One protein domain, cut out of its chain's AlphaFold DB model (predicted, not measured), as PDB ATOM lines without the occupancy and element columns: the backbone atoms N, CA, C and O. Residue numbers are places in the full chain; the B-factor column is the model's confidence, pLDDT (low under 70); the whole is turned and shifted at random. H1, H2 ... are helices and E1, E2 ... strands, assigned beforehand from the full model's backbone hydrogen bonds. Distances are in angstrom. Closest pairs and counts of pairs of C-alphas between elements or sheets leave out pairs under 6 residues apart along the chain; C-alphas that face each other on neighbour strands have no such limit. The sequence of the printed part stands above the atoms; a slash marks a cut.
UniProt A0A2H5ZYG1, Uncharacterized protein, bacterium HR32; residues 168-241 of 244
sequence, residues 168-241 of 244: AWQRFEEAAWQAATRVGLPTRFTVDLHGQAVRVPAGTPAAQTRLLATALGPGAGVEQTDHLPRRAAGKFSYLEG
ATOM      1  N   ALA A 168     -41.980 -44.335  41.226       70.62
ATOM      2  CA  ALA A 168     -42.360 -43.222  42.091       70.62
ATOM      3  C   ALA A 168     -42.324 -41.878  41.345       70.62
ATOM      4  O   ALA A 168     -43.258 -41.089  41.463       70.62
ATOM      5  N   TRP A 169     -41.286 -41.647  40.533       76.94
ATOM      6  CA  TRP A 169     -41.170 -40.435  39.726       76.94
ATOM      7  C   TRP A 169     -42.261 -40.365  38.656       76.94
ATOM      8  O   TRP A 169     -42.907 -39.334  38.506       76.94
ATOM      9  N   GLN A 170     -42.503 -41.465  37.939       79.88
ATOM     10  CA  GLN A 170     -43.498 -41.492  36.864       79.88
ATOM     11  C   GLN A 170     -44.919 -41.235  37.380       79.88
ATOM     12  O   GLN A 170     -45.646 -40.430  36.800       79.88
ATOM     13  N   ARG A 171     -45.292 -41.843  38.515       75.75
ATOM     14  CA  ARG A 171     -46.582 -41.578  39.177       75.75
ATOM     15  C   ARG A 171     -46.716 -40.120  39.607       75.75
ATOM     16  O   ARG A 171     -47.776 -39.519  39.423       75.75
ATOM     17  N   PHE A 172     -45.642 -39.549  40.151       76.44
ATOM     18  CA  PHE A 172     -45.612 -38.141  40.524       76.44
ATOM     19  C   PHE A 172     -45.822 -37.227  39.305       76.44
ATOM     20  O   PHE A 172     -46.679 -36.344  39.334       76.44
ATOM     21  N   GLU A 173     -45.079 -37.455  38.221       79.50
ATOM     22  CA  GLU A 173     -45.170 -36.658  36.996       79.50
ATOM     23  C   GLU A 173     -46.564 -36.729  36.354       79.50
ATOM     24  O   GLU A 173     -47.120 -35.695  35.968       79.50
ATOM     25  N   GLU A 174     -47.167 -37.917  36.291       78.38
ATOM     26  CA  GLU A 174     -48.517 -38.093  35.752       78.38
ATOM     27  C   GLU A 174     -49.565 -37.331  36.570       78.38
ATOM     28  O   GLU A 174     -50.406 -36.613  36.020       78.38
ATOM     29  N   ALA A 175     -49.507 -37.425  37.894       73.06
ATOM     30  CA  ALA A 175     -50.445 -36.704  38.739       73.06
ATOM     31  C   ALA A 175     -50.224 -35.187  38.698       73.06
ATOM     32  O   ALA A 175     -51.198 -34.430  38.691       73.06
ATOM     33  N   ALA A 176     -48.969 -34.732  38.609       74.50
ATOM     34  CA  ALA A 176     -48.658 -33.323  38.413       74.50
ATOM     35  C   ALA A 176     -49.269 -32.807  37.097       74.50
ATOM     36  O   ALA A 176     -49.888 -31.742  37.066       74.50
ATOM     37  N   TRP A 177     -49.195 -33.592  36.019       74.94
ATOM     38  CA  TRP A 177     -49.870 -33.275  34.761       74.94
ATOM     39  C   TRP A 177     -51.400 -33.195  34.903       74.94
ATOM     40  O   TRP A 177     -52.020 -32.238  34.427       74.94
ATOM     41  N   GLN A 178     -52.029 -34.158  35.585       72.81
ATOM     42  CA  GLN A 178     -53.480 -34.143  35.816       72.81
ATOM     43  C   GLN A 178     -53.914 -32.936  36.659       72.81
ATOM     44  O   GLN A 178     -54.928 -32.304  36.359       72.81
ATOM     45  N   ALA A 179     -53.143 -32.577  37.686       71.00
ATOM     46  CA  ALA A 179     -53.416 -31.403  38.504       71.00
ATOM     47  C   ALA A 179     -53.281 -30.111  37.692       71.00
ATOM     48  O   ALA A 179     -54.213 -29.304  37.665       71.00
ATOM     49  N   ALA A 180     -52.185 -29.956  36.944       72.62
ATOM     50  CA  ALA A 180     -51.948 -28.772  36.126       72.62
ATOM     51  C   ALA A 180     -53.049 -28.551  35.079       72.62
ATOM     52  O   ALA A 180     -53.472 -27.418  34.866       72.62
ATOM     53  N   THR A 181     -53.538 -29.622  34.452       72.31
ATOM     54  CA  THR A 181     -54.555 -29.535  33.390       72.31
ATOM     55  C   THR A 181     -55.980 -29.339  33.906       72.31
ATOM     56  O   THR A 181     -56.791 -28.750  33.196       72.31
ATOM     57  N   ARG A 182     -56.306 -29.810  35.118       71.62
ATOM     58  CA  ARG A 182     -57.675 -29.741  35.669       71.62
ATOM     59  C   ARG A 182     -57.916 -28.563  36.604       71.62
ATOM     60  O   ARG A 182     -59.012 -28.015  36.609       71.62
ATOM     61  N   VAL A 183     -56.935 -28.219  37.435       68.88
ATOM     62  CA  VAL A 183     -57.098 -27.256  38.542       68.88
ATOM     63  C   VAL A 183     -55.955 -26.240  38.632       68.88
ATOM     64  O   VAL A 183     -55.971 -25.385  39.518       68.88
ATOM     65  N   GLY A 184     -54.974 -26.318  37.726       67.12
ATOM     66  CA  GLY A 184     -53.704 -25.596  37.822       67.12
ATOM     67  C   GLY A 184     -52.778 -26.202  38.883       67.12
ATOM     68  O   GLY A 184     -53.216 -26.935  39.763       67.12
ATOM     69  N   LEU A 185     -51.483 -25.909  38.808       68.62
ATOM     70  CA  LEU A 185     -50.516 -26.222  39.867       68.62
ATOM     71  C   LEU A 185     -49.791 -24.944  40.289       68.62
ATOM     72  O   LEU A 185     -49.603 -24.066  39.437       68.62
ATOM     73  N   PRO A 186     -49.339 -24.844  41.557       68.69
ATOM     74  CA  PRO A 186     -48.445 -23.767  41.943       68.69
ATOM     75  C   PRO A 186     -47.166 -23.843  41.100       68.69
ATOM     76  O   PRO A 186     -46.730 -24.915  40.672       68.69
ATOM     77  N   THR A 187     -46.537 -22.693  40.866       70.94
ATOM     78  CA  THR A 187     -45.265 -22.604  40.128       70.94
ATOM     79  C   THR A 187     -44.130 -23.368  40.814       70.94
ATOM     80  O   THR A 187     -43.198 -23.822  40.145       70.94
ATOM     81  N   ARG A 188     -44.215 -23.528  42.139       77.38
ATOM     82  CA  ARG A 188     -43.174 -24.089  43.008       77.38
ATOM     83  C   ARG A 188     -43.790 -25.086  43.993       77.38
ATOM     84  O   ARG A 188     -44.841 -24.808  44.558       77.38
ATOM     85  N   PHE A 189     -43.139 -26.230  44.186       77.06
ATOM     86  CA  PHE A 189     -43.468 -27.261  45.183       77.06
ATOM     87  C   PHE A 189     -42.232 -28.143  45.427       77.06
ATOM     88  O   PHE A 189     -41.427 -28.309  44.512       77.06
ATOM     89  N   THR A 190     -42.069 -28.747  46.604       74.56
ATOM     90  CA  THR A 190     -41.027 -29.768  46.836       74.56
ATOM     91  C   THR A 190     -41.638 -31.105  47.224       74.56
ATOM     92  O   THR A 190     -42.696 -31.157  47.843       74.56
ATOM     93  N   VAL A 191     -40.979 -32.194  46.840       70.12
ATOM     94  CA  VAL A 191     -41.338 -33.565  47.215       70.12
ATOM     95  C   VAL A 191     -40.157 -34.178  47.959       70.12
ATOM     96  O   VAL A 191     -39.026 -34.116  47.473       70.12
ATOM     97  N   ASP A 192     -40.399 -34.764  49.130       69.00
ATOM     98  CA  ASP A 192     -39.374 -35.546  49.833       69.00
ATOM     99  C   ASP A 192     -39.064 -36.847  49.067       69.00
ATOM    100  O   ASP A 192     -39.962 -37.459  48.487       69.00
ATOM    101  N   LEU A 193     -37.803 -37.289  49.062       53.38
ATOM    102  CA  LEU A 193     -37.313 -38.470  48.344       53.38
ATOM    103  C   LEU A 193     -38.064 -39.768  48.666       53.38
ATOM    104  O   LEU A 193     -38.119 -40.658  47.817       53.38
ATOM    105  N   HIS A 194     -38.657 -39.885  49.853       57.09
ATOM    106  CA  HIS A 194     -39.481 -41.042  50.209       57.09
ATOM    107  C   HIS A 194     -40.908 -40.967  49.647       57.09
ATOM    108  O   HIS A 194     -41.693 -41.893  49.838       57.09
ATOM    109  N   GLY A 195     -41.260 -39.876  48.957       57.97
ATOM    110  CA  GLY A 195     -42.598 -39.637  48.429       57.97
ATOM    111  C   GLY A 195     -43.650 -39.559  49.532       57.97
ATOM    112  O   GLY A 195     -44.796 -39.911  49.300       57.97
ATOM    113  N   GLN A 196     -43.270 -39.156  50.749       65.44
ATOM    114  CA  GLN A 196     -44.172 -39.156  51.906       65.44
ATOM    115  C   GLN A 196     -44.746 -37.774  52.227       65.44
ATOM    116  O   GLN A 196     -45.722 -37.681  52.967       65.44
ATOM    117  N   ALA A 197     -44.182 -36.705  51.660       71.00
ATOM    118  CA  ALA A 197     -44.700 -35.356  51.827       71.00
ATOM    119  C   ALA A 197     -44.460 -34.492  50.580       71.00
ATOM    120  O   ALA A 197     -43.372 -34.525  49.998       71.00
ATOM    121  N   VAL A 198     -45.467 -33.696  50.199       76.69
ATOM    122  CA  VAL A 198     -45.295 -32.542  49.299       76.69
ATOM    123  C   VAL A 198     -45.366 -31.265  50.118       76.69
ATOM    124  O   VAL A 198     -46.337 -31.065  50.849       76.69
ATOM    125  N   ARG A 199     -44.399 -30.365  49.938       83.62
ATOM    126  CA  ARG A 199     -44.508 -28.985  50.412       83.62
ATOM    127  C   ARG A 199     -44.986 -28.080  49.291       83.62
ATOM    128  O   ARG A 199     -44.436 -28.097  48.188       83.62
ATOM    129  N   VAL A 200     -45.999 -27.274  49.573       83.94
ATOM    130  CA  VAL A 200     -46.571 -26.305  48.629       83.94
ATOM    131  C   VAL A 200     -46.652 -24.918  49.270       83.94
ATOM    132  O   VAL A 200     -46.693 -24.826  50.497       83.94
ATOM    133  N   PRO A 201     -46.711 -23.834  48.478       84.56
ATOM    134  CA  PRO A 201     -46.923 -22.495  49.011       84.56
ATOM    135  C   PRO A 201     -48.217 -22.403  49.829       84.56
ATOM    136  O   PRO A 201     -49.238 -23.002  49.464       84.56
ATOM    137  N   ALA A 202     -48.194 -21.623  50.906       83.44
ATOM    138  CA  ALA A 202     -49.385 -21.293  51.676       83.44
ATOM    139  C   ALA A 202     -50.477 -20.688  50.777       83.44
ATOM    140  O   ALA A 202     -50.208 -19.874  49.895       83.44
ATOM    141  N   GLY A 203     -51.724 -21.127  50.970       81.75
ATOM    142  CA  GLY A 203     -52.865 -20.710  50.149       81.75
ATOM    143  C   GLY A 203     -53.058 -21.518  48.861       81.75
ATOM    144  O   GLY A 203     -53.987 -21.236  48.105       81.75
ATOM    145  N   THR A 204     -52.239 -22.551  48.615       81.25
ATOM    146  CA  THR A 204     -52.451 -23.484  47.495       81.25
ATOM    147  C   THR A 204     -53.846 -24.133  47.603       81.25
ATOM    148  O   THR A 204     -54.160 -24.734  48.636       81.25
ATOM    149  N   PRO A 205     -54.702 -24.058  46.562       83.25
ATOM    150  CA  PRO A 205     -56.070 -24.568  46.617       83.25
ATOM    151  C   PRO A 205     -56.181 -26.039  47.042       83.25
ATOM    152  O   PRO A 205     -55.460 -26.906  46.548       83.25
ATOM    153  N   ALA A 206     -57.184 -26.354  47.870       81.06
ATOM    154  CA  ALA A 206     -57.400 -27.699  48.420       81.06
ATOM    155  C   ALA A 206     -57.621 -28.801  47.362       81.06
ATOM    156  O   ALA A 206     -57.487 -29.991  47.645       81.06
ATOM    157  N   ALA A 207     -58.033 -28.437  46.146       78.62
ATOM    158  CA  ALA A 207     -58.137 -29.382  45.036       78.62
ATOM    159  C   ALA A 207     -56.752 -29.782  44.494       78.62
ATOM    160  O   ALA A 207     -56.534 -30.949  44.179       78.62
ATOM    161  N   GLN A 208     -55.809 -28.834  44.446       76.38
ATOM    162  CA  GLN A 208     -54.434 -29.068  44.003       76.38
ATOM    163  C   GLN A 208     -53.675 -29.912  45.030       76.38
ATOM    164  O   GLN A 208     -53.069 -30.919  44.670       76.38
ATOM    165  N   THR A 209     -53.782 -29.565  46.318       76.44
ATOM    166  CA  THR A 209     -53.133 -30.325  47.398       76.44
ATOM    167  C   THR A 209     -53.624 -31.773  47.458       76.44
ATOM    168  O   THR A 209     -52.814 -32.687  47.559       76.44
ATOM    169  N   ARG A 210     -54.932 -32.021  47.292       77.62
ATOM    170  CA  ARG A 210     -55.493 -33.387  47.252       77.62
ATOM    171  C   ARG A 210     -54.968 -34.233  46.092       77.62
ATOM    172  O   ARG A 210     -54.683 -35.413  46.293       77.62
ATOM    173  N   LEU A 211     -54.835 -33.656  44.898       73.88
ATOM    174  CA  LEU A 211     -54.278 -34.372  43.744       73.88
ATOM    175  C   LEU A 211     -52.801 -34.713  43.960       73.88
ATOM    176  O   LEU A 211     -52.404 -35.848  43.707       73.88
ATOM    177  N   LEU A 212     -52.019 -33.772  44.495       73.12
ATOM    178  CA  LEU A 212     -50.608 -33.995  44.827       73.12
ATOM    179  C   LEU A 212     -50.428 -35.061  45.921       73.12
ATOM    180  O   LEU A 212     -49.575 -35.929  45.779       73.12
ATOM    181  N   ALA A 213     -51.262 -35.063  46.966       75.50
ATOM    182  CA  ALA A 213     -51.244 -36.107  47.997       75.50
ATOM    183  C   ALA A 213     -51.562 -37.493  47.414       75.50
ATOM    184  O   ALA A 213     -50.886 -38.477  47.700       75.50
ATOM    185  N   THR A 214     -52.574 -37.564  46.543       72.31
ATOM    186  CA  THR A 214     -52.995 -38.820  45.901       72.31
ATOM    187  C   THR A 214     -51.899 -39.383  44.990       72.31
ATOM    188  O   THR A 214     -51.719 -40.598  44.940       72.31
ATOM    189  N   ALA A 215     -51.138 -38.514  44.313       68.00
ATOM    190  CA  ALA A 215     -49.999 -38.880  43.464       68.00
ATOM    191  C   ALA A 215     -48.933 -39.704  44.190       68.00
ATOM    192  O   ALA A 215     -48.349 -40.632  43.632       68.00
ATOM    193  N   LEU A 216     -48.664 -39.305  45.432       69.69
ATOM    194  CA  LEU A 216     -47.613 -39.860  46.267       69.69
ATOM    195  C   LEU A 216     -48.019 -41.180  46.933       69.69
ATOM    196  O   LEU A 216     -47.162 -41.992  47.275       69.69
ATOM    197  N   GLY A 217     -49.324 -41.433  47.044       67.12
ATOM    198  CA  GLY A 217     -49.888 -42.659  47.594       67.12
ATOM    199  C   GLY A 217     -50.543 -42.477  48.968       67.12
ATOM    200  O   GLY A 217     -50.506 -41.397  49.564       67.12
ATOM    201  N   PRO A 218     -51.200 -43.531  49.480       64.56
ATOM    202  CA  PRO A 218     -51.895 -43.485  50.761       64.56
ATOM    203  C   PRO A 218     -50.916 -43.206  51.911       64.56
ATOM    204  O   PRO A 218     -49.918 -43.903  52.068       64.56
ATOM    205  N   GLY A 219     -51.223 -42.189  52.722       66.38
ATOM    206  CA  GLY A 219     -50.391 -41.755  53.852       66.38
ATOM    207  C   GLY A 219     -49.432 -40.601  53.544       66.38
ATOM    208  O   GLY A 219     -48.799 -40.101  54.469       66.38
ATOM    209  N   ALA A 220     -49.351 -40.144  52.290       70.31
ATOM    210  CA  ALA A 220     -48.565 -38.968  51.948       70.31
ATOM    211  C   ALA A 220     -49.224 -37.675  52.460       70.31
ATOM    212  O   ALA A 220     -50.403 -37.409  52.206       70.31
ATOM    213  N   GLY A 221     -48.455 -36.868  53.189       74.50
ATOM    214  CA  GLY A 221     -48.885 -35.576  53.712       74.50
ATOM    215  C   GLY A 221     -48.719 -34.444  52.699       74.50
ATOM    216  O   GLY A 221     -47.876 -34.498  51.803       74.50
ATOM    217  N   VAL A 222     -49.500 -33.376  52.865       78.50
ATOM    218  CA  VAL A 222     -49.221 -32.090  52.215       78.50
ATOM    219  C   VAL A 222     -48.976 -31.059  53.293       78.50
ATOM    220  O   VAL A 222     -49.842 -30.807  54.128       78.50
ATOM    221  N   GLU A 223     -47.797 -30.464  53.252       84.25
ATOM    222  CA  GLU A 223     -47.397 -29.384  54.135       84.25
ATOM    223  C   GLU A 223     -47.512 -28.070  53.359       84.25
ATOM    224  O   GLU A 223     -46.945 -27.908  52.278       84.25
ATOM    225  N   GLN A 224     -48.288 -27.126  53.883       84.31
ATOM    226  CA  GLN A 224     -48.276 -25.765  53.362       84.31
ATOM    227  C   GLN A 224     -47.189 -24.987  54.089       84.31
ATOM    228  O   GLN A 224     -47.110 -25.036  55.314       84.31
ATOM    229  N   THR A 225     -46.363 -24.276  53.334       83.88
ATOM    230  CA  THR A 225     -45.278 -23.458  53.869       83.88
ATOM    231  C   THR A 225     -45.331 -22.069  53.258       83.88
ATOM    232  O   THR A 225     -45.633 -21.903  52.073       83.88
ATOM    233  N   ASP A 226     -44.996 -21.066  54.058       81.12
ATOM    234  CA  ASP A 226     -44.890 -19.685  53.592       81.12
ATOM    235  C   ASP A 226     -43.677 -19.481  52.671       81.12
ATOM    236  O   ASP A 226     -43.599 -18.477  51.967       81.12
ATOM    237  N   HIS A 227     -42.719 -20.421  52.656       77.69
ATOM    238  CA  HIS A 227     -41.441 -20.216  51.986       77.69
ATOM    239  C   HIS A 227     -40.881 -21.484  51.317       77.69
ATOM    240  O   HIS A 227     -40.563 -22.474  51.978       77.69
ATOM    241  N   LEU A 228     -40.698 -21.416  49.993       80.88
ATOM    242  CA  LEU A 228     -40.030 -22.419  49.151       80.88
ATOM    243  C   LEU A 228     -38.945 -21.725  48.306       80.88
ATOM    244  O   LEU A 228     -39.216 -21.349  47.159       80.88
ATOM    245  N   PRO A 229     -37.739 -21.504  48.863       78.00
ATOM    246  CA  PRO A 229     -36.749 -20.657  48.220       78.00
ATOM    247  C   PRO A 229     -36.081 -21.330  47.034       78.00
ATOM    248  O   PRO A 229     -35.849 -22.546  47.007       78.00
ATOM    249  N   ARG A 230     -35.653 -20.503  46.085       80.12
ATOM    250  CA  ARG A 230     -34.623 -20.900  45.127       80.12
ATOM    251  C   ARG A 230     -33.284 -21.047  45.859       80.12
ATOM    252  O   ARG A 230     -32.988 -20.375  46.843       80.12
ATOM    253  N   ARG A 231     -32.426 -21.944  45.377       78.00
ATOM    254  CA  ARG A 231     -31.028 -22.024  45.834       78.00
ATOM    255  C   ARG A 231     -30.279 -20.766  45.387       78.00
ATOM    256  O   ARG A 231     -30.694 -20.112  44.439       78.00
ATOM    257  N   ALA A 232     -29.109 -20.502  45.970       64.69
ATOM    258  CA  ALA A 232     -28.286 -19.315  45.683       64.69
ATOM    259  C   ALA A 232     -27.947 -19.067  44.189       64.69
ATOM    260  O   ALA A 232     -27.525 -17.976  43.830       64.69
ATOM    261  N   ALA A 233     -28.120 -20.064  43.314       67.31
ATOM    262  CA  ALA A 233     -27.950 -19.939  41.864       67.31
ATOM    263  C   ALA A 233     -29.261 -19.650  41.091       67.31
ATOM    264  O   ALA A 233     -29.260 -19.717  39.867       67.31
ATOM    265  N   GLY A 234     -30.389 -19.419  41.770       71.50
ATOM    266  CA  GLY A 234     -31.729 -19.271  41.172       71.50
ATOM    267  C   GLY A 234     -32.448 -20.597  40.870       71.50
ATOM    268  O   GLY A 234     -33.646 -20.609  40.574       71.50
ATOM    269  N   LYS A 235     -31.738 -21.729  40.990       79.56
ATOM    270  CA  LYS A 235     -32.270 -23.088  40.805       79.56
ATOM    271  C   LYS A 235     -33.256 -23.457  41.912       79.56
ATOM    272  O   LYS A 235     -32.896 -23.462  43.088       79.56
ATOM    273  N   PHE A 236     -34.448 -23.879  41.531       81.75
ATOM    274  CA  PHE A 236     -35.446 -24.471  42.405       81.75
ATOM    275  C   PHE A 236     -35.272 -25.998  42.513       81.75
ATOM    276  O   PHE A 236     -34.835 -26.666  41.575       81.75
ATOM    277  N   SER A 237     -35.567 -26.570  43.683       78.00
ATOM    278  CA  SER A 237     -35.385 -28.001  43.953       78.00
ATOM    279  C   SER A 237     -36.736 -28.672  44.131       78.00
ATOM    280  O   SER A 237     -37.281 -28.647  45.221       78.00
ATOM    281  N   TYR A 238     -37.256 -29.320  43.089       75.94
ATOM    282  CA  TYR A 238     -38.511 -30.079  43.197       75.94
ATOM    283  C   TYR A 238     -38.385 -31.352  44.054       75.94
ATOM    284  O   TYR A 238     -39.396 -31.916  44.457       75.94
ATOM    285  N   LEU A 239     -37.154 -31.784  44.351       71.69
ATOM    286  CA  LEU A 239     -36.845 -32.901  45.243       71.69
ATOM    287  C   LEU A 239     -36.032 -32.421  46.452       71.69
ATOM    288  O   LEU A 239     -35.019 -31.732  46.283       71.69
ATOM    289  N   GLU A 240     -36.440 -32.824  47.651       67.31
ATOM    290  CA  GLU A 240     -35.710 -32.642  48.912       67.31
ATOM    291  C   GLU A 240     -35.198 -33.993  49.432       67.31
ATOM    292  O   GLU A 240     -35.757 -35.033  49.109       67.31
ATOM    293  N   GLY A 241     -34.089 -33.990  50.182       55.69
ATOM    294  CA  GLY A 241     -33.498 -35.213  50.750       55.69
ATOM    295  C   GLY A 241     -32.447 -35.922  49.883       55.69
ATOM    296  O   GLY A 241     -31.831 -36.873  50.338       55.69
TER     297      GLY A 241
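AT A GLANCE: This is residues 168 to 241 of the 244 residues of an uncharacterized protein of bacterium HR32 (UniProt A0A2H5ZYG1). A small sheet of three strands has one helix, H2, packed over one face, and a second helix, H1, lies side by side with H2 but off the sheet. The last stretch, residues 226 to 241, makes a wide loop away from the helices and folds back beside E1. The printed part has 74 residues with two named helices and three named strands, in the order H1, E1, E2, H2, E3; the sheet runs E1, E2, E3 and is mixed. The class is mixed, helices and strands, and the whole is compact, with a radius of gyration of the C-alphas of 11.6 A and spans of 32 by 24 by 19 A.

HOW THE PARTS SIT: The inner strand E2, residues 197 to 201, and the edge strand E1, residues 190 to 192, are antiparallel and form a hairpin; N 190 and O 199 are 2.9 A apart, within hydrogen-bond range. On E2's other side is the edge strand E3, residues 221 to 225, parallel to E2 at 28 degrees, with N 200 and O 223 within hydrogen-bond range at 2.9 A. H2, residues 206 to 216, is on the sheet at a height over the sheet of 9.0 A, giving two layers, a helix on one face of a sheet. It lies over E3 and only just over E2, on which 3 of its 11 C-alphas fall, and runs slantwise to the strands, at 41 degrees to E3 on the local plane. The closest C-alphas of H2 and E3 are those of Ala 213 and Val 222, 6.2 A apart. E2, H2 and E3 form a strand-helix-strand unit, two parallel neighbour strands with a helix between, and its crossover is right-handed. H1, residues 168 to 182, is not on the sheet but touches H2, with the C-alphas of Ala 175 and Ala 215 closest at 5.2 A; they run opposite ways at a shallow tilt of 22 degrees. H1 is apart from E2 and E3. Every O i to N i+4 pair is within hydrogen-bond range in H1, and 6 of 7 in H2.

IN THESE COORDINATES: H1 begins at C-alpha 168 (-42.360, -43.222, 42.091) and is 21.4 A long. E1 is 6.7 A long, E2 13.4 A, H2 15.8 A and E3 12.6 A, where E3 ends at C-alpha 225 (-45.278, -23.458, 53.869). Residues 239 to 240 pair in parallel with residues 191 to 192 of E1.

THE WHOLE: The C-alphas of Pro 218 and Ala 233 are the two farthest apart, 34.7 A. The printed part has no cut. Of the links, H1 to E1 is short and the others are tight. The mean pLDDT of the printed part is 74.1; residues 183 to 186, 192 to 196, 215 to 219, 232 to 233 and 240 to 241 are under 70.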